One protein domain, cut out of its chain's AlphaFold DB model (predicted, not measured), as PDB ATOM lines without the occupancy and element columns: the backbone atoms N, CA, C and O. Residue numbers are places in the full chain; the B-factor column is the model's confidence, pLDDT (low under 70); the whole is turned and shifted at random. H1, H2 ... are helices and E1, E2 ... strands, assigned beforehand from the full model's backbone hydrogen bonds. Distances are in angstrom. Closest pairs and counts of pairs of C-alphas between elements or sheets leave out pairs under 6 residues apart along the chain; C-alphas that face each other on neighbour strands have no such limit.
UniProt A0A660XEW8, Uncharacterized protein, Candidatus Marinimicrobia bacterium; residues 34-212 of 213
ATOM      1  N   SER A  34     -14.189  14.341  -8.171       57.47
ATOM      2  CA  SER A  34     -13.635  13.072  -7.679       57.47
ATOM      3  C   SER A  34     -13.630  13.098  -6.156       57.47
ATOM      4  O   SER A  34     -13.156  14.073  -5.567       57.47
ATOM      5  N   ASN A  35     -14.122  12.028  -5.549       69.94
ATOM      6  CA  ASN A  35     -14.141  11.815  -4.110       69.94
ATOM      7  C   ASN A  35     -13.217  10.661  -3.740       69.94
ATOM      8  O   ASN A  35     -13.011   9.754  -4.547       69.94
ATOM      9  N   ASN A  36     -12.705  10.683  -2.513       70.38
ATOM     10  CA  ASN A  36     -11.885   9.608  -1.972       70.38
ATOM     11  C   ASN A  36     -12.531   9.112  -0.678       70.38
ATOM     12  O   ASN A  36     -12.941   9.932   0.143       70.38
ATOM     13  N   ALA A  37     -12.582   7.799  -0.478       70.94
ATOM     14  CA  ALA A  37     -12.906   7.198   0.810       70.94
ATOM     15  C   ALA A  37     -11.831   6.169   1.175       70.94
ATOM     16  O   ALA A  37     -11.351   5.426   0.318       70.94
ATOM     17  N   SER A  38     -11.428   6.157   2.444       69.38
ATOM     18  CA  SER A  38     -10.507   5.146   2.963       69.38
ATOM     19  C   SER A  38     -11.192   3.786   3.020       69.38
ATOM     20  O   SER A  38     -12.411   3.706   3.164       69.38
ATOM     21  N   VAL A  39     -10.400   2.721   2.939       71.69
ATOM     22  CA  VAL A  39     -10.898   1.347   3.003       71.69
ATOM     23  C   VAL A  39     -10.384   0.662   4.261       71.69
ATOM     24  O   VAL A  39      -9.199   0.758   4.585       71.69
ATOM     25  N   LEU A  40     -11.267  -0.050   4.961       71.62
ATOM     26  CA  LEU A  40     -10.896  -0.870   6.104       71.62
ATOM     27  C   LEU A  40     -10.344  -2.214   5.628       71.62
ATOM     28  O   LEU A  40     -11.011  -2.944   4.900       71.62
ATOM     29  N   LEU A  41      -9.144  -2.569   6.075       68.62
ATOM     30  CA  LEU A  41      -8.515  -3.848   5.759       68.62
ATOM     31  C   LEU A  41      -8.685  -4.826   6.925       68.62
ATOM     32  O   LEU A  41      -8.344  -4.474   8.052       68.62
ATOM     33  N   VAL A  42      -9.137  -6.058   6.673       62.19
ATOM     34  CA  VAL A  42      -9.366  -7.057   7.734       62.19
ATOM     35  C   VAL A  42      -8.779  -8.434   7.376       62.19
ATOM     36  O   VAL A  42      -8.967  -8.904   6.248       62.19
ATOM     37  N   PRO A  43      -8.071  -9.123   8.304       56.75
ATOM     38  CA  PRO A  43      -7.564 -10.471   8.068       56.75
ATOM     39  C   PRO A  43      -8.671 -11.536   8.113       56.75
ATOM     40  O   PRO A  43      -9.635 -11.433   8.871       56.75
ATOM     41  N   LYS A  44      -8.467 -12.639   7.379       47.06
ATOM     42  CA  LYS A  44      -9.259 -13.872   7.515       47.06
ATOM     43  C   LYS A  44      -8.890 -14.563   8.826       47.06
ATOM     44  O   LYS A  44      -7.989 -15.398   8.865       47.06
ATOM     45  N   SER A  45      -9.582 -14.238   9.908       41.12
ATOM     46  CA  SER A  45      -9.606 -15.102  11.084       41.12
ATOM     47  C   SER A  45     -11.032 -15.607  11.240       41.12
ATOM     48  O   SER A  45     -11.966 -14.819  11.245       41.12
ATOM     49  N   GLY A  46     -11.234 -16.921  11.340       39.06
ATOM     50  CA  GLY A  46     -12.544 -17.501  11.667       39.06
ATOM     51  C   GLY A  46     -13.018 -17.182  13.095       39.06
ATOM     52  O   GLY A  46     -13.862 -17.897  13.623       39.06
ATOM     53  N   ALA A  47     -12.433 -16.169  13.739       37.19
ATOM     54  CA  ALA A  47     -12.860 -15.609  15.005       37.19
ATOM     55  C   ALA A  47     -13.686 -14.339  14.725       37.19
ATOM     56  O   ALA A  47     -13.426 -13.651  13.739       37.19
ATOM     57  N   PRO A  48     -14.654 -13.995  15.585       40.88
ATOM     58  CA  PRO A  48     -15.511 -12.820  15.410       40.88
ATOM     59  C   PRO A  48     -14.767 -11.474  15.500       40.88
ATOM     60  O   PRO A  48     -15.409 -10.436  15.402       40.88
ATOM     61  N   ASP A  49     -13.442 -11.458  15.663       42.44
ATOM     62  CA  ASP A  49     -12.660 -10.247  15.904       42.44
ATOM     63  C   ASP A  49     -11.972  -9.776  14.608       42.44
ATOM     64  O   ASP A  49     -10.924 -10.281  14.194       42.44
ATOM     65  N   TRP A  50     -12.584  -8.789  13.948       47.84
ATOM     66  CA  TRP A  50     -12.124  -8.172  12.698       47.84
ATOM     67  C   TRP A  50     -11.063  -7.102  12.983       47.84
ATOM     68  O   TRP A  50     -11.304  -5.913  12.817       47.84
ATOM     69  N   ASN A  51      -9.874  -7.495  13.437       49.78
ATOM     70  CA  ASN A  51      -8.824  -6.517  13.740       49.78
ATOM     71  C   ASN A  51      -8.367  -5.784  12.466       49.78
ATOM     72  O   ASN A  51      -7.924  -6.459  11.534       49.78
ATOM     73  N   PRO A  52      -8.412  -4.436  12.411       52.56
ATOM     74  CA  PRO A  52      -7.866  -3.691  11.288       52.56
ATOM     75  C   PRO A  52      -6.416  -4.112  11.044       52.56
ATOM     76  O   PRO A  52      -5.586  -4.086  11.957       52.56
ATOM     77  N   LEU A  53      -6.083  -4.482   9.811       54.91
ATOM     78  CA  LEU A  53      -4.692  -4.405   9.383       54.91
ATOM     79  C   LEU A  53      -4.396  -2.902   9.370       54.91
ATOM     80  O   LEU A  53      -5.092  -2.221   8.633       54.91
ATOM     81  N   TRP A  54      -3.512  -2.393  10.243       51.97
ATOM     82  CA  TRP A  54      -2.592  -1.231  10.110       51.97
ATOM     83  C   TRP A  54      -2.017  -0.834  11.489       51.97
ATOM     84  O   TRP A  54      -2.776  -0.668  12.441       51.97
ATOM     85  N   PRO A  55      -0.728  -0.470  11.577       47.00
ATOM     86  CA  PRO A  55       0.441  -1.274  11.261       47.00
ATOM     87  C   PRO A  55       1.197  -1.667  12.539       47.00
ATOM     88  O   PRO A  55       1.618  -0.803  13.297       47.00
ATOM     89  N   GLU A  56       1.474  -2.958  12.694       41.38
ATOM     90  CA  GLU A  56       2.857  -3.444  12.718       41.38
ATOM     91  C   GLU A  56       2.892  -4.752  11.906       41.38
ATOM     92  O   GLU A  56       2.226  -5.733  12.229       41.38
ATOM     93  N   ASP A  57       3.596  -4.716  10.775       46.88
ATOM     94  CA  ASP A  57       4.431  -5.796  10.240       46.88
ATOM     95  C   ASP A  57       3.932  -7.252  10.270       46.88
ATOM     96  O   ASP A  57       4.682  -8.162  10.620       46.88
ATOM     97  N   LEU A  58       2.735  -7.542   9.755       46.31
ATOM     98  CA  LEU A  58       2.390  -8.944   9.461       46.31
ATOM     99  C   LEU A  58       3.293  -9.561   8.366       46.31
ATOM    100  O   LEU A  58       3.473 -10.776   8.358       46.31
ATOM    101  N   TYR A  59       3.901  -8.743   7.485       51.56
ATOM    102  CA  TYR A  59       4.758  -9.217   6.380       51.56
ATOM    103  C   TYR A  59       6.001  -8.352   6.061       51.56
ATOM    104  O   TYR A  59       6.699  -8.636   5.091       51.56
ATOM    105  N   GLY A  60       6.320  -7.327   6.864       43.56
ATOM    106  CA  GLY A  60       7.578  -6.562   6.748       43.56
ATOM    107  C   GLY A  60       7.734  -5.656   5.512       43.56
ATOM    108  O   GLY A  60       8.852  -5.251   5.200       43.56
ATOM    109  N   THR A  61       6.647  -5.333   4.802       44.28
ATOM    110  CA  THR A  61       6.644  -4.556   3.541       44.28
ATOM    111  C   THR A  61       6.124  -3.116   3.680       44.28
ATOM    112  O   THR A  61       5.929  -2.430   2.680       44.28
ATOM    113  N   GLY A  62       5.956  -2.617   4.908       53.28
ATOM    114  CA  GLY A  62       5.365  -1.306   5.196       53.28
ATOM    115  C   GLY A  62       3.903  -1.400   5.634       53.28
ATOM    116  O   GLY A  62       3.291  -2.466   5.616       53.28
ATOM    117  N   THR A  63       3.346  -0.272   6.080       66.25
ATOM    118  CA  THR A  63       1.934  -0.163   6.468       66.25
ATOM    119  C   THR A  63       1.065  -0.422   5.243       66.25
ATOM    120  O   THR A  63       1.066   0.400   4.326       66.25
ATOM    121  N   ALA A  64       0.338  -1.547   5.214       73.19
ATOM    122  CA  ALA A  64      -0.701  -1.774   4.208       73.19
ATOM    123  C   ALA A  64      -1.651  -0.566   4.175       73.19
ATOM    124  O   ALA A  64      -1.780   0.094   5.196       73.19
ATOM    125  N   PHE A  65      -2.288  -0.245   3.049       74.62
ATOM    126  CA  PHE A  65      -3.395   0.712   3.010       74.62
ATOM    127  C   PHE A  65      -4.305   0.571   1.801       74.62
ATOM    128  O   PHE A  65      -3.947  -0.070   0.819       74.62
ATOM    129  N   GLY A  66      -5.505   1.150   1.884       80.75
ATOM    130  CA  GLY A  66      -6.484   1.120   0.809       80.75
ATOM    131  C   GLY A  66      -7.308   2.400   0.720       80.75
ATOM    132  O   GLY A  66      -7.671   2.997   1.735       80.75
ATOM    133  N   GLU A  67      -7.616   2.803  -0.508       84.12
ATOM    134  CA  GLU A  67      -8.538   3.891  -0.827       84.12
ATOM    135  C   GLU A  67      -9.423   3.512  -2.022       84.12
ATOM    136  O   GLU A  67      -9.003   2.781  -2.921       84.12
ATOM    137  N   ILE A  68     -10.650   4.031  -2.049       86.44
ATOM    138  CA  ILE A  68     -11.474   4.063  -3.255       86.44
ATOM    139  C   ILE A  68     -11.571   5.509  -3.738       86.44
ATOM    140  O   ILE A  68     -11.859   6.427  -2.966       86.44
ATOM    141  N   LYS A  69     -11.339   5.712  -5.030       87.00
ATOM    142  CA  LYS A  69     -11.560   6.983  -5.721       87.00
ATOM    143  C   LYS A  69     -12.785   6.835  -6.591       87.00
ATOM    144  O   LYS A  69     -12.784   5.982  -7.471       87.00
ATOM    145  N   TYR A  70     -13.812   7.637  -6.358       84.50
ATOM    146  CA  TYR A  70     -15.072   7.516  -7.079       84.50
ATOM    147  C   TYR A  70     -15.537   8.842  -7.667       84.50
ATOM    148  O   TYR A  70     -15.236   9.928  -7.161       84.50
ATOM    149  N   LYS A  71     -16.282   8.743  -8.764       82.12
ATOM    150  CA  LYS A  71     -16.919   9.861  -9.445       82.12
ATOM    151  C   LYS A  71     -18.328   9.458  -9.853       82.12
ATOM    152  O   LYS A  71     -18.535   8.425 -10.480       82.12
ATOM    153  N   LEU A  72     -19.272  10.344  -9.559       73.62
ATOM    154  CA  LEU A  72     -20.594  10.341 -10.169       73.62
ATOM    155  C   LEU A  72     -20.576  11.246 -11.397       73.62
ATOM    156  O   LEU A  72     -20.257  12.442 -11.314       73.62
ATOM    157  N   THR A  73     -20.898  10.663 -12.540       68.69
ATOM    158  CA  THR A  73     -21.093  11.388 -13.795       68.69
ATOM    159  C   THR A  73     -22.482  12.047 -13.833       68.69
ATOM    160  O   THR A  73     -23.332  11.812 -12.971       68.69
ATOM    161  N   TYR A  74     -22.704  12.969 -14.776       58.06
ATOM    162  CA  TYR A  74     -23.958  13.740 -14.845       58.06
ATOM    163  C   TYR A  74     -25.164  12.887 -15.260       58.06
ATOM    164  O   TYR A  74     -26.290  13.204 -14.890       58.06
ATOM    165  N   ASP A  75     -24.891  11.816 -15.989       66.44
ATOM    166  CA  ASP A  75     -25.772  10.742 -16.434       66.44
ATOM    167  C   ASP A  75     -25.999   9.664 -15.364       66.44
ATOM    168  O   ASP A  75     -26.708   8.704 -15.617       66.44
ATOM    169  N   GLY A  76     -25.454   9.833 -14.153       62.62
ATOM    170  CA  GLY A  76     -25.716   8.927 -13.032       62.62
ATOM    171  C   GLY A  76     -24.822   7.691 -12.989       62.62
ATOM    172  O   GLY A  76     -24.921   6.926 -12.035       62.62
ATOM    173  N   VAL A  77     -23.895   7.537 -13.941       73.19
ATOM    174  CA  VAL A  77     -22.913   6.446 -13.937       73.19
ATOM    175  C   VAL A  77     -21.940   6.641 -12.778       73.19
ATOM    176  O   VAL A  77     -21.294   7.694 -12.651       73.19
ATOM    177  N   PHE A  78     -21.836   5.609 -11.949       81.62
ATOM    178  CA  PHE A  78     -20.847   5.487 -10.892       81.62
ATOM    179  C   PHE A  78     -19.577   4.844 -11.446       81.62
ATOM    180  O   PHE A  78     -19.598   3.715 -11.927       81.62
ATOM    181  N   GLU A  79     -18.457   5.558 -11.359       84.56
ATOM    182  CA  GLU A  79     -17.137   5.005 -11.649       84.56
ATOM    183  C   GLU A  79     -16.308   5.040 -10.370       84.56
ATOM    184  O   GLU A  79     -16.080   6.113  -9.806       84.56
ATOM    185  N   ALA A  80     -15.833   3.879  -9.925       87.94
ATOM    186  CA  ALA A  80     -14.955   3.769  -8.772       87.94
ATOM    187  C   ALA A  80     -13.691   2.982  -9.097       87.94
ATOM    188  O   ALA A  80     -13.710   1.980  -9.811       87.94
ATOM    189  N   ARG A  81     -12.577   3.441  -8.534       91.00
ATOM    190  CA  ARG A  81     -11.262   2.827  -8.640       91.00
ATOM    191  C   ARG A  81     -10.746   2.493  -7.252       91.00
ATOM    192  O   ARG A  81     -10.491   3.389  -6.452       91.00
ATOM    193  N   LEU A  82     -10.572   1.206  -7.002       91.88
ATOM    194  CA  LEU A  82      -9.939   0.674  -5.809       91.88
ATOM    195  C   LEU A  82      -8.421   0.723  -5.962       91.88
ATOM    196  O   LEU A  82      -7.878   0.262  -6.972       91.88
ATOM    197  N   GLN A  83      -7.747   1.228  -4.935       91.31
ATOM    198  CA  GLN A  83      -6.298   1.182  -4.804       91.31
ATOM    199  C   GLN A  83      -5.939   0.537  -3.470       91.31
ATOM    200  O   GLN A  83      -6.357   1.026  -2.425       91.31
ATOM    201  N   LEU A  84      -5.192  -0.565  -3.517       87.75
ATOM    202  CA  LEU A  84      -4.632  -1.226  -2.338       87.75
ATOM    203  C   LEU A  84      -3.114  -1.218  -2.441       87.75
ATOM    204  O   LEU A  84      -2.583  -1.352  -3.542       87.75
ATOM    205  N   HIS A  85      -2.453  -1.102  -1.297       85.12
ATOM    206  CA  HIS A  85      -1.009  -0.986  -1.175       85.12
ATOM    207  C   HIS A  85      -0.484  -1.794   0.002       85.12
ATOM    208  O   HIS A  85      -1.147  -1.888   1.035       85.12
ATOM    209  N   GLY A  86       0.721  -2.352  -0.140       79.06
ATOM    210  CA  GLY A  86       1.402  -3.079   0.940       79.06
ATOM    211  C   GLY A  86       0.642  -4.316   1.433       79.06
ATOM    212  O   GLY A  86       0.842  -4.755   2.565       79.06
ATOM    213  N   MET A  87      -0.249  -4.866   0.606       81.50
ATOM    214  CA  MET A  87      -0.978  -6.098   0.896       81.50
ATOM    215  C   MET A  87      -0.055  -7.309   0.732       81.50
ATOM    216  O   MET A  87       1.064  -7.211   0.227       81.50
ATOM    217  N   LYS A  88      -0.534  -8.498   1.105       81.12
ATOM    218  CA  LYS A  88       0.199  -9.727   0.797       81.12
ATOM    219  C   LYS A  88       0.256  -9.902  -0.732       81.12
ATOM    220  O   LYS A  88      -0.803  -9.852  -1.364       81.12
ATOM    221  N   PRO A  89       1.435 -10.128  -1.338       85.06
ATOM    222  CA  PRO A  89       1.546 -10.363  -2.775       85.06
ATOM    223  C   PRO A  89       0.734 -11.564  -3.259       85.06
ATOM    224  O   PRO A  89       0.553 -12.538  -2.519       85.06
ATOM    225  N   ASN A  90       0.287 -11.521  -4.517       84.31
ATOM    226  CA  ASN A  90      -0.402 -12.622  -5.202       84.31
ATOM    227  C   ASN A  90      -1.603 -13.222  -4.451       84.31
ATOM    228  O   ASN A  90      -1.936 -14.398  -4.629       84.31
ATOM    229  N   THR A  91      -2.249 -12.427  -3.606       83.88
ATOM    230  CA  THR A  91      -3.306 -12.866  -2.696       83.88
ATOM    231  C   THR A  91      -4.640 -12.288  -3.137       83.88
ATOM    232  O   THR A  91      -4.715 -11.179  -3.665       83.88
ATOM    233  N   TRP A  92      -5.695 -13.075  -2.959       87.00
ATOM    234  CA  TRP A  92      -7.046 -12.679  -3.312       87.00
ATOM    235  C   TRP A  92      -7.728 -11.966  -2.144       87.00
ATOM    236  O   TRP A  92      -7.614 -12.388  -0.992       87.00
ATOM    237  N   TYR A  93      -8.491 -10.928  -2.463       85.25
ATOM    238  CA  TYR A  93      -9.252 -10.121  -1.524       85.25
ATOM    239  C   TYR A  93     -10.669  -9.860  -2.037       85.25
ATOM    240  O   TYR A  93     -10.867  -9.615  -3.225       85.25
ATOM    241  N   LEU A  94     -11.647  -9.873  -1.135       85.94
ATOM    242  CA  LEU A  94     -13.030  -9.477  -1.391       85.94
ATOM    243  C   LEU A  94     -13.254  -8.068  -0.854       85.94
ATOM    244  O   LEU A  94     -12.939  -7.790   0.301       85.94
ATOM    245  N   VAL A  95     -13.787  -7.190  -1.689       87.44
ATOM    246  CA  VAL A  95     -14.170  -5.828  -1.330       87.44
ATOM    247  C   VAL A  95     -15.676  -5.790  -1.172       87.44
ATOM    248  O   VAL A  95     -16.395  -6.200  -2.081       87.44
ATOM    249  N   THR A  96     -16.136  -5.279  -0.040       85.50
ATOM    250  CA  THR A  96     -17.535  -5.264   0.379       85.50
ATOM    251  C   THR A  96     -17.948  -3.836   0.713       85.50
ATOM    252  O   THR A  96     -17.246  -3.143   1.452       85.50
ATOM    253  N   PHE A  97     -19.091  -3.403   0.190       87.00
ATOM    254  CA  PHE A  97     -19.820  -2.250   0.702       87.00
ATOM    255  C   PHE A  97     -20.800  -2.724   1.768       87.00
ATOM    256  O   PHE A  97     -21.520  -3.695   1.557       87.00
ATOM    257  N   GLN A  98     -20.810  -2.053   2.914       83.81
ATOM    258  CA  GLN A  98     -21.591  -2.457   4.078       83.81
ATOM    259  C   GLN A  98     -22.413  -1.291   4.620       83.81
ATOM    260  O   GLN A  98     -21.871  -0.216   4.875       83.81
ATOM    261  N   ALA A  99     -23.693  -1.539   4.854       82.69
ATOM    262  CA  ALA A  99     -24.651  -0.644   5.480       82.69
ATOM    263  C   ALA A  99     -25.223  -1.289   6.752       82.69
ATOM    264  O   ALA A  99     -25.176  -2.503   6.941       82.69
ATOM    265  N   GLY A 100     -25.760  -0.470   7.647       76.50
ATOM    266  CA  GLY A 100     -26.633  -0.957   8.709       76.50
ATOM    267  C   GLY A 100     -26.955   0.098   9.757       76.50
ATOM    268  O   GLY A 100     -26.637   1.280   9.594       76.50
ATOM    269  N   GLU A 101     -27.627  -0.337  10.823       69.38
ATOM    270  CA  GLU A 101     -28.429   0.525  11.711       69.38
ATOM    271  C   GLU A 101     -27.646   1.595  12.499       69.38
ATOM    272  O   GLU A 101     -28.239   2.484  13.108       69.38
ATOM    273  N   TRP A 102     -26.314   1.545  12.503       65.56
ATOM    274  CA  TRP A 102     -25.466   2.473  13.262       65.56
ATOM    275  C   TRP A 102     -25.330   3.861  12.620       65.56
ATOM    276  O   TRP A 102     -24.863   4.789  13.286       65.56
ATOM    277  N   TRP A 103     -25.765   4.041  11.367       64.25
ATOM    278  CA  TRP A 103     -25.964   5.369  10.783       64.25
ATOM    279  C   TRP A 103     -27.389   5.533  10.272       64.25
ATOM    280  O   TRP A 103     -27.898   4.723   9.502       64.25
ATOM    281  N   GLU A 104     -28.019   6.641  10.656       66.44
ATOM    282  CA  GLU A 104     -29.314   7.028  10.107       66.44
ATOM    283  C   GLU A 104     -29.199   7.184   8.581       66.44
ATOM    284  O   GLU A 104     -28.355   7.939   8.081       66.44
ATOM    285  N   GLY A 105     -30.024   6.436   7.846       67.00
ATOM    286  CA  GLY A 105     -30.046   6.430   6.384       67.00
ATOM    287  C   GLY A 105     -28.934   5.625   5.704       67.00
ATOM    288  O   GLY A 105     -28.728   5.839   4.511       67.00
ATOM    289  N   SER A 106     -28.183   4.771   6.425       72.75
ATOM    290  CA  SER A 106     -27.403   3.695   5.781       72.75
ATOM    291  C   SER A 106     -28.323   2.881   4.885       72.75
ATOM    292  O   SER A 106     -29.420   2.544   5.323       72.75
ATOM    293  N   ASP A 107     -27.885   2.587   3.666       82.12
ATOM    294  CA  ASP A 107     -28.749   1.936   2.682       82.12
ATOM    295  C   ASP A 107     -27.917   1.227   1.607       82.12
ATOM    296  O   ASP A 107     -26.844   1.718   1.214       82.12
ATOM    297  N   ILE A 108     -28.423   0.081   1.155       85.69
ATOM    298  CA  ILE A 108     -28.021  -0.659  -0.041       85.69
ATOM    299  C   ILE A 108     -29.323  -1.055  -0.755       85.69
ATOM    300  O   ILE A 108     -30.185  -1.652  -0.116       85.69
ATOM    301  N   PRO A 109     -29.472  -0.798  -2.069       86.00
ATOM    302  CA  PRO A 109     -30.687  -1.160  -2.796       86.00
ATOM    303  C   PRO A 109     -31.051  -2.646  -2.662       86.00
ATOM    304  O   PRO A 109     -30.223  -3.527  -2.920       86.00
ATOM    305  N   ASP A 110     -32.310  -2.913  -2.296       82.81
ATOM    306  CA  ASP A 110     -32.850  -4.258  -2.051       82.81
ATOM    307  C   ASP A 110     -32.758  -5.192  -3.267       82.81
ATOM    308  O   ASP A 110     -32.674  -6.412  -3.121       82.81
ATOM    309  N   ASP A 111     -32.792  -4.618  -4.468       80.25
ATOM    310  CA  ASP A 111     -32.770  -5.298  -5.759       80.25
ATOM    311  C   ASP A 111     -31.356  -5.432  -6.349       80.25
ATOM    312  O   ASP A 111     -31.195  -5.736  -7.532       80.25
ATOM    313  N   ALA A 112     -30.301  -5.238  -5.553       75.06
ATOM    314  CA  ALA A 112     -28.956  -5.567  -6.003       75.06
ATOM    315  C   ALA A 112     -28.789  -7.091  -6.183       75.06
ATOM    316  O   ALA A 112     -28.792  -7.854  -5.218       75.06
ATOM    317  N   GLU A 113     -28.612  -7.551  -7.425       66.38
ATOM    318  CA  GLU A 113     -28.504  -8.977  -7.785       66.38
ATOM    319  C   GLU A 113     -27.043  -9.440  -8.062       66.38
ATOM    320  O   GLU A 113     -26.107  -8.643  -8.095       66.38
ATOM    321  N   GLY A 114     -26.817 -10.752  -8.274       59.75
ATOM    322  CA  GLY A 114     -25.554 -11.332  -8.793       59.75
ATOM    323  C   GLY A 114     -24.612 -12.012  -7.780       59.75
ATOM    324  O   GLY A 114     -24.965 -12.215  -6.623       59.75
ATOM    325  N   ILE A 115     -23.373 -12.332  -8.211       60.03
ATOM    326  CA  ILE A 115     -22.221 -12.774  -7.360       60.03
ATOM    327  C   ILE A 115     -22.079 -11.908  -6.104       60.03
ATOM    328  O   ILE A 115     -21.677 -12.353  -5.027       60.03
ATOM    329  N   PHE A 116     -22.388 -10.646  -6.326       65.12
ATOM    330  CA  PHE A 116     -22.186  -9.513  -5.468       65.12
ATOM    331  C   PHE A 116     -23.443  -9.116  -4.707       65.12
ATOM    332  O   PHE A 116     -23.300  -8.350  -3.771       65.12
ATOM    333  N   GLY A 117     -24.608  -9.672  -5.061       73.00
ATOM    334  CA  GLY A 117     -25.937  -9.195  -4.677       73.00
ATOM    335  C   GLY A 117     -26.157  -8.946  -3.187       73.00
ATOM    336  O   GLY A 117     -25.393  -9.405  -2.333       73.00
ATOM    337  N   HIS A 118     -27.229  -8.208  -2.899       83.38
ATOM    338  CA  HIS A 118     -27.587  -7.773  -1.559       83.38
ATOM    339  C   HIS A 118     -27.706  -8.964  -0.600       83.38
ATOM    340  O   HIS A 118     -28.362  -9.974  -0.871       83.38
ATOM    341  N   LYS A 119     -27.031  -8.838   0.539       82.19
ATOM    342  CA  LYS A 119     -27.024  -9.792   1.644       82.19
ATOM    343  C   LYS A 119     -27.371  -9.040   2.920       82.19
ATOM    344  O   LYS A 119     -26.916  -7.918   3.115       82.19
ATOM    345  N   SER A 120     -28.128  -9.682   3.802       79.44
ATOM    346  CA  SER A 120     -28.511  -9.102   5.087       79.44
ATOM    347  C   SER A 120     -28.491 -10.153   6.193       79.44
ATOM    348  O   SER A 120     -28.957 -11.280   6.005       79.44
ATOM    349  N   GLU A 121     -27.938  -9.791   7.350       77.44
ATOM    350  CA  GLU A 121     -27.927 -10.608   8.562       77.44
ATOM    351  C   GLU A 121     -27.747  -9.715   9.802       77.44
ATOM    352  O   GLU A 121     -26.872  -8.854   9.835       77.44
ATOM    353  N   ASN A 122     -28.542  -9.938  10.856       75.62
ATOM    354  CA  ASN A 122     -28.418  -9.248  12.153       75.62
ATOM    355  C   ASN A 122     -28.401  -7.700  12.078       75.62
ATOM    356  O   ASN A 122     -27.665  -7.063  12.828       75.62
ATOM    357  N   GLY A 123     -29.197  -7.094  11.187       75.81
ATOM    358  CA  GLY A 123     -29.257  -5.628  11.023       75.81
ATOM    359  C   GLY A 123     -28.050  -5.030  10.286       75.81
ATOM    360  O   GLY A 123     -27.838  -3.817  10.309       75.81
ATOM    361  N   VAL A 124     -27.242  -5.888   9.658       77.44
ATOM    362  CA  VAL A 124     -26.142  -5.524   8.769       77.44
ATOM    363  C   VAL A 124     -26.528  -5.923   7.355       77.44
ATOM    364  O   VAL A 124     -26.887  -7.073   7.114       77.44
ATOM    365  N   GLU A 125     -26.393  -4.990   6.430       84.31
ATOM    366  CA  GLU A 125     -26.599  -5.173   5.000       84.31
ATOM    367  C   GLU A 125     -25.258  -5.035   4.292       84.31
ATOM    368  O   GLU A 125     -24.405  -4.229   4.673       84.31
ATOM    369  N   TRP A 126     -25.022  -5.840   3.268       84.50
ATOM    370  CA  TRP A 126     -23.815  -5.714   2.474       84.50
ATOM    371  C   TRP A 126     -24.001  -6.195   1.045       84.50
ATOM    372  O   TRP A 126     -24.829  -7.050   0.738       84.50
ATOM    373  N   ILE A 127     -23.167  -5.643   0.177       85.06
ATOM    374  CA  ILE A 127     -23.008  -6.036  -1.213       85.06
ATOM    375  C   ILE A 127     -21.505  -6.185  -1.438       85.06
ATOM    376  O   ILE A 127     -20.709  -5.295  -1.124       85.06
ATOM    377  N   ASP A 128     -21.082  -7.349  -1.911       85.06
ATOM    378  CA  ASP A 128     -19.692  -7.499  -2.330       85.06
ATOM    379  C   ASP A 128     -19.544  -6.752  -3.655       85.06
ATOM    380  O   ASP A 128     -20.456  -6.775  -4.454       85.06
ATOM    381  N   VAL A 129     -18.456  -6.043  -3.914       87.00
ATOM    382  CA  VAL A 129     -18.338  -5.218  -5.132       87.00
ATOM    383  C   VAL A 129     -17.106  -5.547  -5.943       87.00
ATOM    384  O   VAL A 129     -17.058  -5.263  -7.137       87.00
ATOM    385  N   ALA A 130     -16.098  -6.168  -5.336       89.25
ATOM    386  CA  ALA A 130     -14.974  -6.649  -6.110       89.25
ATOM    387  C   ALA A 130     -14.306  -7.877  -5.503       89.25
ATOM    388  O   ALA A 130     -14.157  -7.991  -4.293       89.25
ATOM    389  N   LEU A 131     -13.827  -8.765  -6.366       89.12
ATOM    390  CA  LEU A 131     -12.906  -9.841  -6.035       89.12
ATOM    391  C   LEU A 131     -11.595  -9.553  -6.760       89.12
ATOM    392  O   LEU A 131     -11.538  -9.550  -7.992       89.12
ATOM    393  N   VAL A 132     -10.557  -9.228  -5.992       90.69
ATOM    394  CA  VAL A 132      -9.294  -8.710  -6.519       90.69
ATOM    395  C   VAL A 132      -8.102  -9.549  -6.131       90.69
ATOM    396  O   VAL A 132      -8.039 -10.061  -5.023       90.69
ATOM    397  N   LYS A 133      -7.138  -9.672  -7.043       90.56
ATOM    398  CA  LYS A 133      -5.844 -10.291  -6.761       90.56
ATOM    399  C   LYS A 133      -4.767  -9.215  -6.743       90.56
ATOM    400  O   LYS A 133      -4.668  -8.438  -7.690       90.56
ATOM    401  N   THR A 134      -3.965  -9.179  -5.687       88.88
ATOM    402  CA  THR A 134      -2.777  -8.320  -5.628       88.88
ATOM    403  C   THR A 134      -1.692  -8.817  -6.582       88.88
ATOM    404  O   THR A 134      -1.600 -10.015  -6.871       88.88
ATOM    405  N   ASN A 135      -0.861  -7.899  -7.071       89.94
ATOM    406  CA  ASN A 135       0.327  -8.221  -7.867       89.94
ATOM    407  C   ASN A 135       1.494  -8.736  -6.988       89.94
ATOM    408  O   ASN A 135       1.322  -9.021  -5.796       89.94
ATOM    409  N   ASP A 136       2.682  -8.865  -7.585       87.94
ATOM    410  CA  ASP A 136       3.911  -9.309  -6.912       87.94
ATOM    411  C   ASP A 136       4.392  -8.320  -5.835       87.94
ATOM    412  O   ASP A 136       5.071  -8.711  -4.886       87.94
ATOM    413  N   GLU A 137       3.995  -7.053  -5.942       86.00
ATOM    414  CA  GLU A 137       4.305  -5.987  -4.991       86.00
ATOM    415  C   GLU A 137       3.271  -5.854  -3.860       86.00
ATOM    416  O   GLU A 137       3.501  -5.117  -2.902       86.00
ATOM    417  N   GLY A 138       2.147  -6.575  -3.928       84.94
ATOM    418  CA  GLY A 138       1.068  -6.424  -2.950       84.94
ATOM    419  C   GLY A 138       0.152  -5.226  -3.215       84.94
ATOM    420  O   GLY A 138      -0.516  -4.747  -2.299       84.94
ATOM    421  N   ASP A 139       0.100  -4.747  -4.455       88.88
ATOM    422  CA  ASP A 139      -0.745  -3.640  -4.888       88.88
ATOM    423  C   ASP A 139      -1.968  -4.122  -5.689       88.88
ATOM    424  O   ASP A 139      -1.947  -5.156  -6.365       88.88
ATOM    425  N   VAL A 140      -3.037  -3.322  -5.654       92.81
ATOM    426  CA  VAL A 140      -4.201  -3.423  -6.551       92.81
ATOM    427  C   VAL A 140      -4.502  -2.045  -7.121       92.81
ATOM    428  O   VAL A 140      -4.481  -1.048  -6.406       92.81
ATOM    429  N   ASN A 141      -4.842  -1.997  -8.407       93.31
ATOM    430  CA  ASN A 141      -5.423  -0.825  -9.053       93.31
ATOM    431  C   ASN A 141      -6.507  -1.289 -10.030       93.31
ATOM    432  O   ASN A 141      -6.204  -1.673 -11.160       93.31
ATOM    433  N   ALA A 142      -7.761  -1.283  -9.582       91.19
ATOM    434  CA  ALA A 142      -8.867  -1.896 -10.309       91.19
ATOM    435  C   ALA A 142     -10.108  -1.001 -10.330       91.19
ATOM    436  O   ALA A 142     -10.352  -0.250  -9.388       91.19
ATOM    437  N   LEU A 143     -10.887  -1.086 -11.409       90.12
ATOM    438  CA  LEU A 143     -12.237  -0.523 -11.445       90.12
ATOM    439  C   LEU A 143     -13.188  -1.424 -10.650       90.12
ATOM    440  O   LEU A 143     -12.974  -2.632 -10.588       90.12
ATOM    441  N   VAL A 144     -14.210  -0.834 -10.043       87.69
ATOM    442  CA  VAL A 144     -15.252  -1.526  -9.276       87.69
ATOM    443  C   VAL A 144     -16.607  -1.233  -9.934       87.69
ATOM    444  O   VAL A 144     -16.857  -0.057 -10.212       87.69
ATOM    445  N   PRO A 145     -17.481  -2.241 -10.149       88.44
ATOM    446  CA  PRO A 145     -17.319  -3.657  -9.783       88.44
ATOM    447  C   PRO A 145     -16.299  -4.457 -10.618       88.44
ATOM    448  O   PRO A 145     -16.027  -4.125 -11.770       88.44
ATOM    449  N   THR A 146     -15.708  -5.521 -10.053       89.00
ATOM    450  CA  THR A 146     -14.798  -6.417 -10.807       89.00
ATOM    451  C   THR A 146     -14.574  -7.783 -10.158       89.00
ATOM    452  O   THR A 146     -14.599  -7.920  -8.943       89.00
ATOM    453  N   THR A 147     -14.242  -8.799 -10.951       86.75
ATOM    454  CA  THR A 147     -13.797 -10.124 -10.478       86.75
ATOM    455  C   THR A 147     -12.316 -10.397 -10.761       86.75
ATOM    456  O   THR A 147     -11.859 -11.538 -10.671       86.75
ATOM    457  N   SER A 148     -11.562  -9.366 -11.170       86.50
ATOM    458  CA  SER A 148     -10.166  -9.478 -11.629       86.50
ATOM    459  C   SER A 148      -9.943 -10.567 -12.682       86.50
ATOM    460  O   SER A 148      -8.909 -11.234 -12.706       86.50
ATOM    461  N   GLY A 149     -10.925 -10.728 -13.574       85.38
ATOM    462  CA  GLY A 149     -10.853 -11.625 -14.725       85.38
ATOM    463  C   GLY A 149     -11.417 -13.028 -14.499       85.38
ATOM    464  O   GLY A 149     -11.392 -13.817 -15.439       85.38
ATOM    465  N   LEU A 150     -11.946 -13.345 -13.309       85.62
ATOM    466  CA  LEU A 150     -12.679 -14.597 -13.095       85.62
ATOM    467  C   LEU A 150     -14.030 -14.563 -13.816       85.62
ATOM    468  O   LEU A 150     -14.739 -13.556 -13.782       85.62
ATOM    469  N   THR A 151     -14.385 -15.679 -14.442       86.31
ATOM    470  CA  THR A 151     -15.650 -15.866 -15.160       86.31
ATOM    471  C   THR A 151     -16.761 -16.365 -14.234       86.31
ATOM    472  O   THR A 151     -16.507 -16.860 -13.135       86.31
ATOM    473  N   ALA A 152     -18.015 -16.288 -14.693       82.62
ATOM    474  CA  ALA A 152     -19.161 -16.832 -13.958       82.62
ATOM    475  C   ALA A 152     -18.988 -18.336 -13.671       82.62
ATOM    476  O   ALA A 152     -19.355 -18.826 -12.606       82.62
ATOM    477  N   THR A 153     -18.352 -19.064 -14.597       83.62
ATOM    478  CA  THR A 153     -18.018 -20.481 -14.426       83.62
ATOM    479  C   THR A 153     -16.979 -20.701 -13.330       83.62
ATOM    480  O   THR A 153     -17.170 -21.592 -12.505       83.62
ATOM    481  N   ASP A 154     -15.924 -19.880 -13.277       82.62
ATOM    482  CA  ASP A 154     -14.903 -19.968 -12.218       82.62
ATOM    483  C   ASP A 154     -15.517 -19.743 -10.830       82.62
ATOM    484  O   ASP A 154     -15.123 -20.379  -9.853       82.62
ATOM    485  N   LEU A 155     -16.512 -18.858 -10.769       78.88
ATOM    486  CA  LEU A 155     -17.214 -18.460  -9.551       78.88
ATOM    487  C   LEU A 155     -18.410 -19.355  -9.204       78.88
ATOM    488  O   LEU A 155     -18.961 -19.221  -8.117       78.88
ATOM    489  N   GLN A 156     -18.793 -20.273 -10.096       79.38
ATOM    490  CA  GLN A 156     -19.954 -21.161  -9.944       79.38
ATOM    491  C   GLN A 156     -21.281 -20.408  -9.749       79.38
ATOM    492  O   GLN A 156     -22.130 -20.799  -8.948       79.38
ATOM    493  N   ILE A 157     -21.467 -19.336 -10.513       75.12
ATOM    494  CA  ILE A 157     -22.673 -18.500 -10.518       75.12
ATOM    495  C   ILE A 157     -23.282 -18.438 -11.921       75.12
ATOM    496  O   ILE A 157     -22.639 -18.794 -12.910       75.12
ATOM    497  N   SER A 158     -24.519 -17.952 -12.019       75.69
ATOM    498  CA  SER A 158     -25.215 -17.797 -13.299       75.69
ATOM    499  C   SER A 158     -24.733 -16.600 -14.116       75.69
ATOM    500  O   SER A 158     -24.673 -16.706 -15.337       75.69
ATOM    501  N   ASP A 159     -24.401 -15.482 -13.463       78.50
ATOM    502  CA  ASP A 159     -24.002 -14.246 -14.139       78.50
ATOM    503  C   ASP A 159     -23.132 -13.347 -13.243       78.50
ATOM    504  O   ASP A 159     -23.277 -13.358 -12.015       78.50
ATOM    505  N   ILE A 160     -22.232 -12.572 -13.857       75.44
ATOM    506  CA  ILE A 160     -21.423 -11.547 -13.188       75.44
ATOM    507  C   ILE A 160     -22.048 -10.186 -13.466       75.44
ATOM    508  O   ILE A 160     -21.965  -9.680 -14.583       75.44
ATOM    509  N   GLN A 161     -22.587  -9.556 -12.423       76.31
ATOM    510  CA  GLN A 161     -22.998  -8.161 -12.515       76.31
ATOM    511  C   GLN A 161     -21.769  -7.264 -12.659       76.31
ATOM    512  O   GLN A 161     -20.794  -7.390 -11.913       76.31
ATOM    513  N   THR A 162     -21.815  -6.381 -13.654       75.62
ATOM    514  CA  THR A 162     -20.718  -5.452 -13.983       75.62
ATOM    515  C   THR A 162     -21.032  -4.011 -13.597       75.62
ATOM    516  O   THR A 162     -20.157  -3.153 -13.673       75.62
ATOM    517  N   GLU A 163     -22.250  -3.763 -13.123       80.44
ATOM    518  CA  GLU A 163     -22.755  -2.459 -12.714       80.44
ATOM    519  C   GLU A 163     -23.429  -2.580 -11.342       80.44
ATOM    520  O   GLU A 163     -23.852  -3.665 -10.936       80.44
ATOM    521  N   LEU A 164     -23.479  -1.468 -10.610       84.44
ATOM    522  CA  LEU A 164     -24.264  -1.365  -9.385       84.44
ATOM    523  C   LEU A 164     -25.693  -0.962  -9.746       84.44
ATOM    524  O   LEU A 164     -25.886  -0.121 -10.624       84.44
ATOM    525  N   THR A 165     -26.672  -1.528  -9.045       86.06
ATOM    526  CA  THR A 165     -28.080  -1.164  -9.218       86.06
ATOM    527  C   THR A 165     -28.315   0.315  -8.902       86.06
ATOM    528  O   THR A 165     -27.614   0.923  -8.089       86.06
ATOM    529  N   SER A 166     -29.302   0.920  -9.560       84.56
ATOM    530  CA  SER A 166     -29.745   2.278  -9.250       84.56
ATOM    531  C   SER A 166     -30.214   2.383  -7.802       84.56
ATOM    532  O   SER A 166     -30.860   1.475  -7.286       84.56
ATOM    533  N   GLY A 167     -29.952   3.514  -7.154       84.38
ATOM    534  CA  GLY A 167     -30.394   3.745  -5.786       84.38
ATOM    535  C   GLY A 167     -29.393   4.516  -4.944       84.38
ATOM    536  O   GLY A 167     -28.370   5.013  -5.429       84.38
ATOM    537  N   HIS A 168     -29.737   4.673  -3.671       84.06
ATOM    538  CA  HIS A 168     -28.903   5.363  -2.704       84.06
ATOM    539  C   HIS A 168     -27.980   4.370  -2.009       84.06
ATOM    540  O   HIS A 168     -28.413   3.313  -1.567       84.06
ATOM    541  N   TYR A 169     -26.710   4.735  -1.902       85.25
ATOM    542  CA  TYR A 169     -25.709   3.965  -1.187       85.25
ATOM    543  C   TYR A 169     -25.120   4.839  -0.101       85.25
ATOM    544  O   TYR A 169     -24.578   5.911  -0.384       85.25
ATOM    545  N   LYS A 170     -25.169   4.351   1.134       86.00
ATOM    546  CA  LYS A 170     -24.482   4.957   2.274       86.00
ATOM    547  C   LYS A 170     -23.795   3.854   3.066       86.00
ATOM    548  O   LYS A 170     -24.428   3.159   3.856       86.00
ATOM    549  N   VAL A 171     -22.503   3.671   2.788       85.06
ATOM    550  CA  VAL A 171     -21.776   2.429   3.086       85.06
ATOM    551  C   VAL A 171     -20.375   2.670   3.656       85.06
ATOM    552  O   VAL A 171     -19.706   3.648   3.322       85.06
ATOM    553  N   ALA A 172     -19.904   1.736   4.481       82.56
ATOM    554  CA  ALA A 172     -18.486   1.498   4.746       82.56
ATOM    555  C   ALA A 172     -17.883   0.598   3.660       82.56
ATOM    556  O   ALA A 172     -18.594  -0.178   3.022       82.56
ATOM    557  N   ILE A 173     -16.559   0.658   3.493       82.88
ATOM    558  CA  ILE A 173     -15.826  -0.191   2.547       82.88
ATOM    559  C   ILE A 173     -14.873  -1.093   3.319       82.88
ATOM    560  O   ILE A 173     -13.990  -0.611   4.031       82.88
ATOM    561  N   VAL A 174     -15.026  -2.401   3.135       81.12
ATOM    562  CA  VAL A 174     -14.246  -3.433   3.822       81.12
ATOM    563  C   VAL A 174     -13.519  -4.297   2.798       81.12
ATOM    564  O   VAL A 174     -14.111  -4.721   1.812       81.12
ATOM    565  N   VAL A 175     -12.239  -4.585   3.029       81.56
ATOM    566  CA  VAL A 175     -11.409  -5.489   2.219       81.56
ATOM    567  C   VAL A 175     -10.992  -6.675   3.070       81.56
ATOM    568  O   VAL A 175     -10.337  -6.519   4.099       81.56
ATOM    569  N   LYS A 176     -11.360  -7.868   2.613       79.12
ATOM    570  CA  LYS A 176     -11.223  -9.134   3.333       79.12
ATOM    571  C   LYS A 176     -10.263 -10.046   2.579       79.12
ATOM    572  O   LYS A 176     -10.444 -10.241   1.382       79.12
ATOM    573  N   ASP A 177      -9.269 -10.627   3.247       78.56
ATOM    574  CA  ASP A 177      -8.487 -11.730   2.659       78.56
ATOM    575  C   ASP A 177      -9.412 -12.938   2.457       78.56
ATOM    576  O   ASP A 177     -10.081 -13.383   3.392       78.56
ATOM    577  N   VAL A 178      -9.482 -13.466   1.239       75.00
ATOM    578  CA  VAL A 178     -10.334 -14.626   0.950       75.00
ATOM    579  C   VAL A 178      -9.595 -15.952   1.027       75.00
ATOM    580  O   VAL A 178     -10.229 -17.003   1.087       75.00
ATOM    581  N   GLY A 179      -8.271 -15.934   1.131       70.19
ATOM    582  CA  GLY A 179      -7.435 -17.122   1.091       70.19
ATOM    583  C   GLY A 179      -7.229 -17.665  -0.325       70.19
ATOM    584  O   GLY A 179      -7.670 -17.101  -1.328       70.19
ATOM    585  N   TYR A 180      -6.508 -18.781  -0.399       73.00
ATOM    586  CA  TYR A 180      -6.032 -19.380  -1.642       73.00
ATOM    587  C   TYR A 180      -6.457 -20.844  -1.735       73.00
ATOM    588  O   TYR A 180      -6.182 -21.633  -0.827       73.00
ATOM    589  N   ASN A 181      -7.075 -21.220  -2.855       69.75
ATOM    590  CA  ASN A 181      -7.392 -22.607  -3.152       69.75
ATOM    591  C   ASN A 181      -6.217 -23.269  -3.883       69.75
ATOM    592  O   ASN A 181      -5.986 -23.053  -5.074       69.75
ATOM    593  N   ALA A 182      -5.497 -24.137  -3.170       65.44
ATOM    594  CA  ALA A 182      -4.340 -24.848  -3.708       65.44
ATOM    595  C   ALA A 182      -4.656 -25.793  -4.881       65.44
ATOM    596  O   ALA A 182      -3.748 -26.126  -5.639       65.44
ATOM    597  N   GLY A 183      -5.914 -26.215  -5.049       65.00
ATOM    598  CA  GLY A 183      -6.334 -27.097  -6.137       65.00
ATOM    599  C   GLY A 183      -6.607 -26.377  -7.459       65.00
ATOM    600  O   GLY A 183      -6.438 -26.980  -8.515       65.00
ATOM    601  N   THR A 184      -7.007 -25.103  -7.417       67.75
ATOM    602  CA  THR A 184      -7.382 -24.324  -8.615       67.75
ATOM    603  C   THR A 184      -6.448 -23.149  -8.895       67.75
ATOM    604  O   THR A 184      -6.517 -22.564  -9.971       67.75
ATOM    605  N   GLY A 185      -5.586 -22.773  -7.945       69.94
ATOM    606  CA  GLY A 185      -4.782 -21.551  -8.038       69.94
ATOM    607  C   GLY A 185      -5.596 -20.258  -7.887       69.94
ATOM    608  O   GLY A 185      -5.050 -19.158  -8.009       69.94
ATOM    609  N   GLY A 186      -6.900 -20.393  -7.636       75.62
ATOM    610  CA  GLY A 186      -7.859 -19.308  -7.497       75.62
ATOM    611  C   GLY A 186      -8.129 -18.927  -6.038       75.62
ATOM    612  O   GLY A 186      -7.515 -19.478  -5.116       75.62
ATOM    613  N   PRO A 187      -9.051 -17.979  -5.817       79.06
ATOM    614  CA  PRO A 187      -9.516 -17.648  -4.478       79.06
ATOM    615  C   PRO A 187     -10.159 -18.871  -3.819       79.06
ATOM    616  O   PRO A 187     -10.731 -19.740  -4.483       79.06
ATOM    617  N   ASP A 188     -10.068 -18.944  -2.495       76.44
ATOM    618  CA  ASP A 188     -10.808 -19.939  -1.723       76.44
ATOM    619  C   ASP A 188     -12.288 -19.541  -1.623       76.44
ATOM    620  O   ASP A 188     -12.713 -18.848  -0.703       76.44
ATOM    621  N   LEU A 189     -13.059 -19.969  -2.627       70.50
ATOM    622  CA  LEU A 189     -14.502 -19.728  -2.751       70.50
ATOM    623  C   LEU A 189     -15.356 -20.613  -1.818       70.50
ATOM    624  O   LEU A 189     -16.577 -20.462  -1.784       70.50
ATOM    625  N   GLY A 190     -14.750 -21.553  -1.082       59.56
ATOM    626  CA  GLY A 190     -15.459 -22.476  -0.194       59.56
ATOM    627  C   GLY A 190     -15.488 -21.993   1.256       59.56
ATOM    628  O   GLY A 190     -14.441 -21.801   1.857       59.56
ATOM    629  N   GLY A 191     -16.679 -21.864   1.859       56.16
ATOM    630  CA  GLY A 191     -16.837 -21.415   3.253       56.16
ATOM    631  C   GLY A 191     -16.385 -19.962   3.496       56.16
ATOM    632  O   GLY A 191     -15.511 -19.447   2.811       56.16
ATOM    633  N   ALA A 192     -16.998 -19.271   4.464       45.84
ATOM    634  CA  ALA A 192     -16.763 -17.859   4.831       45.84
ATOM    635  C   ALA A 192     -17.053 -16.803   3.733       45.84
ATOM    636  O   ALA A 192     -17.741 -15.830   4.019       45.84
ATOM    637  N   LEU A 193     -16.605 -17.006   2.490       47.91
ATOM    638  CA  LEU A 193     -16.797 -16.130   1.325       47.91
ATOM    639  C   LEU A 193     -18.257 -16.108   0.849       47.91
ATOM    640  O   LEU A 193     -18.815 -15.050   0.584       47.91
ATOM    641  N   LEU A 194     -18.897 -17.284   0.808       45.69
ATOM    642  CA  LEU A 194     -20.324 -17.443   0.492       45.69
ATOM    643  C   LEU A 194     -21.229 -17.412   1.728       45.69
ATOM    644  O   LEU A 194     -22.409 -17.109   1.609       45.69
ATOM    645  N   SER A 195     -20.693 -17.698   2.919       48.59
ATOM    646  CA  SER A 195     -21.449 -17.579   4.174       48.59
ATOM    647  C   SER A 195     -21.395 -16.164   4.753       48.59
ATOM    648  O   SER A 195     -21.642 -15.988   5.942       48.59
ATOM    649  N   GLY A 196     -21.006 -15.174   3.943       45.50
ATOM    650  CA  GLY A 196     -21.049 -13.753   4.270       45.50
ATOM    651  C   GLY A 196     -19.955 -13.285   5.214       45.50
ATOM    652  O   GLY A 196     -19.471 -12.177   5.014       45.50
ATOM    653  N   GLY A 197     -19.572 -14.117   6.193       47.94
ATOM    654  CA  GLY A 197     -18.718 -13.757   7.319       47.94
ATOM    655  C   GLY A 197     -19.146 -12.402   7.865       47.94
ATOM    656  O   GLY A 197     -18.626 -11.402   7.383       47.94
ATOM    657  N   THR A 198     -20.094 -12.366   8.811       45.06
ATOM    658  CA  THR A 198     -20.707 -11.122   9.308       45.06
ATOM    659  C   THR A 198     -19.623 -10.072   9.568       45.06
ATOM    660  O   THR A 198     -18.811 -10.256  10.483       45.06
ATOM    661  N   PRO A 199     -19.529  -9.028   8.733       49.94
ATOM    662  CA  PRO A 199     -18.449  -8.071   8.868       49.94
ATOM    663  C   PRO A 199     -18.647  -7.275  10.158       49.94
ATOM    664  O   PRO A 199     -19.714  -6.700  10.380       49.94
ATOM    665  N   VAL A 200     -17.643  -7.269  11.042       48.16
ATOM    666  CA  VAL A 200     -17.740  -6.486  12.278       48.16
ATOM    667  C   VAL A 200     -17.587  -5.008  11.978       48.16
ATOM    668  O   VAL A 200     -16.748  -4.560  11.198       48.16
ATOM    669  N   LEU A 201     -18.491  -4.299  12.633       51.34
ATOM    670  CA  LEU A 201     -18.823  -2.899  12.518       51.34
ATOM    671  C   LEU A 201     -17.641  -2.028  12.923       51.34
ATOM    672  O   LEU A 201     -17.189  -2.087  14.066       51.34
ATOM    673  N   TYR A 202     -17.182  -1.181  12.007       50.31
ATOM    674  CA  TYR A 202     -16.239  -0.119  12.335       50.31
ATOM    675  C   TYR A 202     -16.728   1.213  11.781       50.31
ATOM    676  O   TYR A 202     -17.052   1.346  10.603       50.31
ATOM    677  N   GLU A 203     -16.731   2.221  12.649       52.16
ATOM    678  CA  GLU A 203     -17.189   3.593  12.393       52.16
ATOM    679  C   GLU A 203     -16.188   4.429  11.570       52.16
ATOM    680  O   GLU A 203     -16.098   5.646  11.737       52.16
ATOM    681  N   TYR A 204     -15.386   3.808  10.702       50.22
ATOM    682  CA  TYR A 204     -14.320   4.508   9.988       50.22
ATOM    683  C   TYR A 204     -14.551   4.469   8.474       50.22
ATOM    684  O   TYR A 204     -14.446   3.426   7.842       50.22
ATOM    685  N   ALA A 205     -14.802   5.665   7.932       58.62
ATOM    686  CA  ALA A 205     -14.998   6.027   6.526       58.62
ATOM    687  C   ALA A 205     -16.362   5.652   5.913       58.62
ATOM    688  O   ALA A 205     -16.672   4.496   5.643       58.62
ATOM    689  N   LEU A 206     -17.144   6.700   5.643       69.56
ATOM    690  CA  LEU A 206     -18.435   6.643   4.972       69.56
ATOM    691  C   LEU A 206     -18.269   7.049   3.505       69.56
ATOM    692  O   LEU A 206     -17.706   8.106   3.209       69.56
ATOM    693  N   MET A 207     -18.799   6.239   2.597       79.81
ATOM    694  CA  MET A 207     -19.032   6.611   1.210       79.81
ATOM    695  C   MET A 207     -20.540   6.751   0.993       79.81
ATOM    696  O   MET A 207     -21.297   5.831   1.287       79.81
ATOM    697  N   GLU A 208     -20.967   7.907   0.488       82.88
ATOM    698  CA  GLU A 208     -22.378   8.220   0.245       82.88
ATOM    699  C   GLU A 208     -22.558   8.728  -1.189       82.88
ATOM    700  O   GLU A 208     -21.867   9.662  -1.613       82.88
ATOM    701  N   PHE A 209     -23.439   8.084  -1.954       82.69
ATOM    702  CA  PHE A 209     -23.683   8.386  -3.363       82.69
ATOM    703  C   PHE A 209     -25.063   7.895  -3.823       82.69
ATOM    704  O   PHE A 209     -25.713   7.091  -3.167       82.69
ATOM    705  N   TYR A 210     -25.510   8.391  -4.978       82.88
ATOM    706  CA  TYR A 210     -26.772   7.996  -5.603       82.88
ATOM    707  C   TYR A 210     -26.547   7.664  -7.077       82.88
ATOM    708  O   TYR A 210     -26.027   8.511  -7.812       82.88
ATOM    709  N   ILE A 211     -26.958   6.469  -7.492       81.56
ATOM    710  CA  ILE A 211     -26.962   6.009  -8.886       81.56
ATOM    711  C   ILE A 211     -28.361   6.244  -9.457       81.56
ATOM    712  O   ILE A 211     -29.351   5.845  -8.845       81.56
ATOM    713  N   ALA A 212     -28.439   6.929 -10.597       79.00
ATOM    714  CA  ALA A 212     -29.714   7.197 -11.263       79.00
ATOM    715  C   ALA A 212     -30.205   5.966 -12.043       79.00
ATOM    716  O   ALA A 212     -29.387   5.150 -12.461       79.00
TER     717      ALA A 212
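What this domain is: This is residues 34 to 212 of the 213 residues of an uncharacterized protein of Candidatus Marinimicrobia bacterium (UniProt A0A660XEW8). Amid little regular structure, find a sandwich: the branched, twisted, mixed sheet of E2, E5, E6, E7, E9 and E10 face to face with antiparallel E1-E3-E4-E8, strands crossed at 43 degrees. Small H1 lies outside both sheets. Of 179 printed residues, 70 are in named elements, mostly strand, running E1 to E8, H1, E9, E10. It is compact, radius of gyration of the C-alphas 15.4 A, spanning 41 by 36 by 33 A.

Where its parts are: Start at C-alpha 35, (-14.141, 11.815, -4.110), where E1, residues 35 to 38, begins. Next come E2, 40 to 42; E3, 65 to 72; E4, 78 to 85; E5, 92 to 100; E6, 119 to 121; E7, 124 to 133; E8, 140 to 144; H1, 152 to 155; E9, 167 to 177, 28.1 A long; and E10, 207 to 211, ending at (-26.962, 6.009, -8.886).

How they stand to each other: At E9, parallel E2 (N 40 to O 173, 2.9 A) and hairpin partner E10 lie on one side, antiparallel E5 on the other (N 96 to O 174, 2.8 A).

The domain as a whole: The printed part has no cut; pLDDT is under 70 for 61 residues, among them 41 to 63.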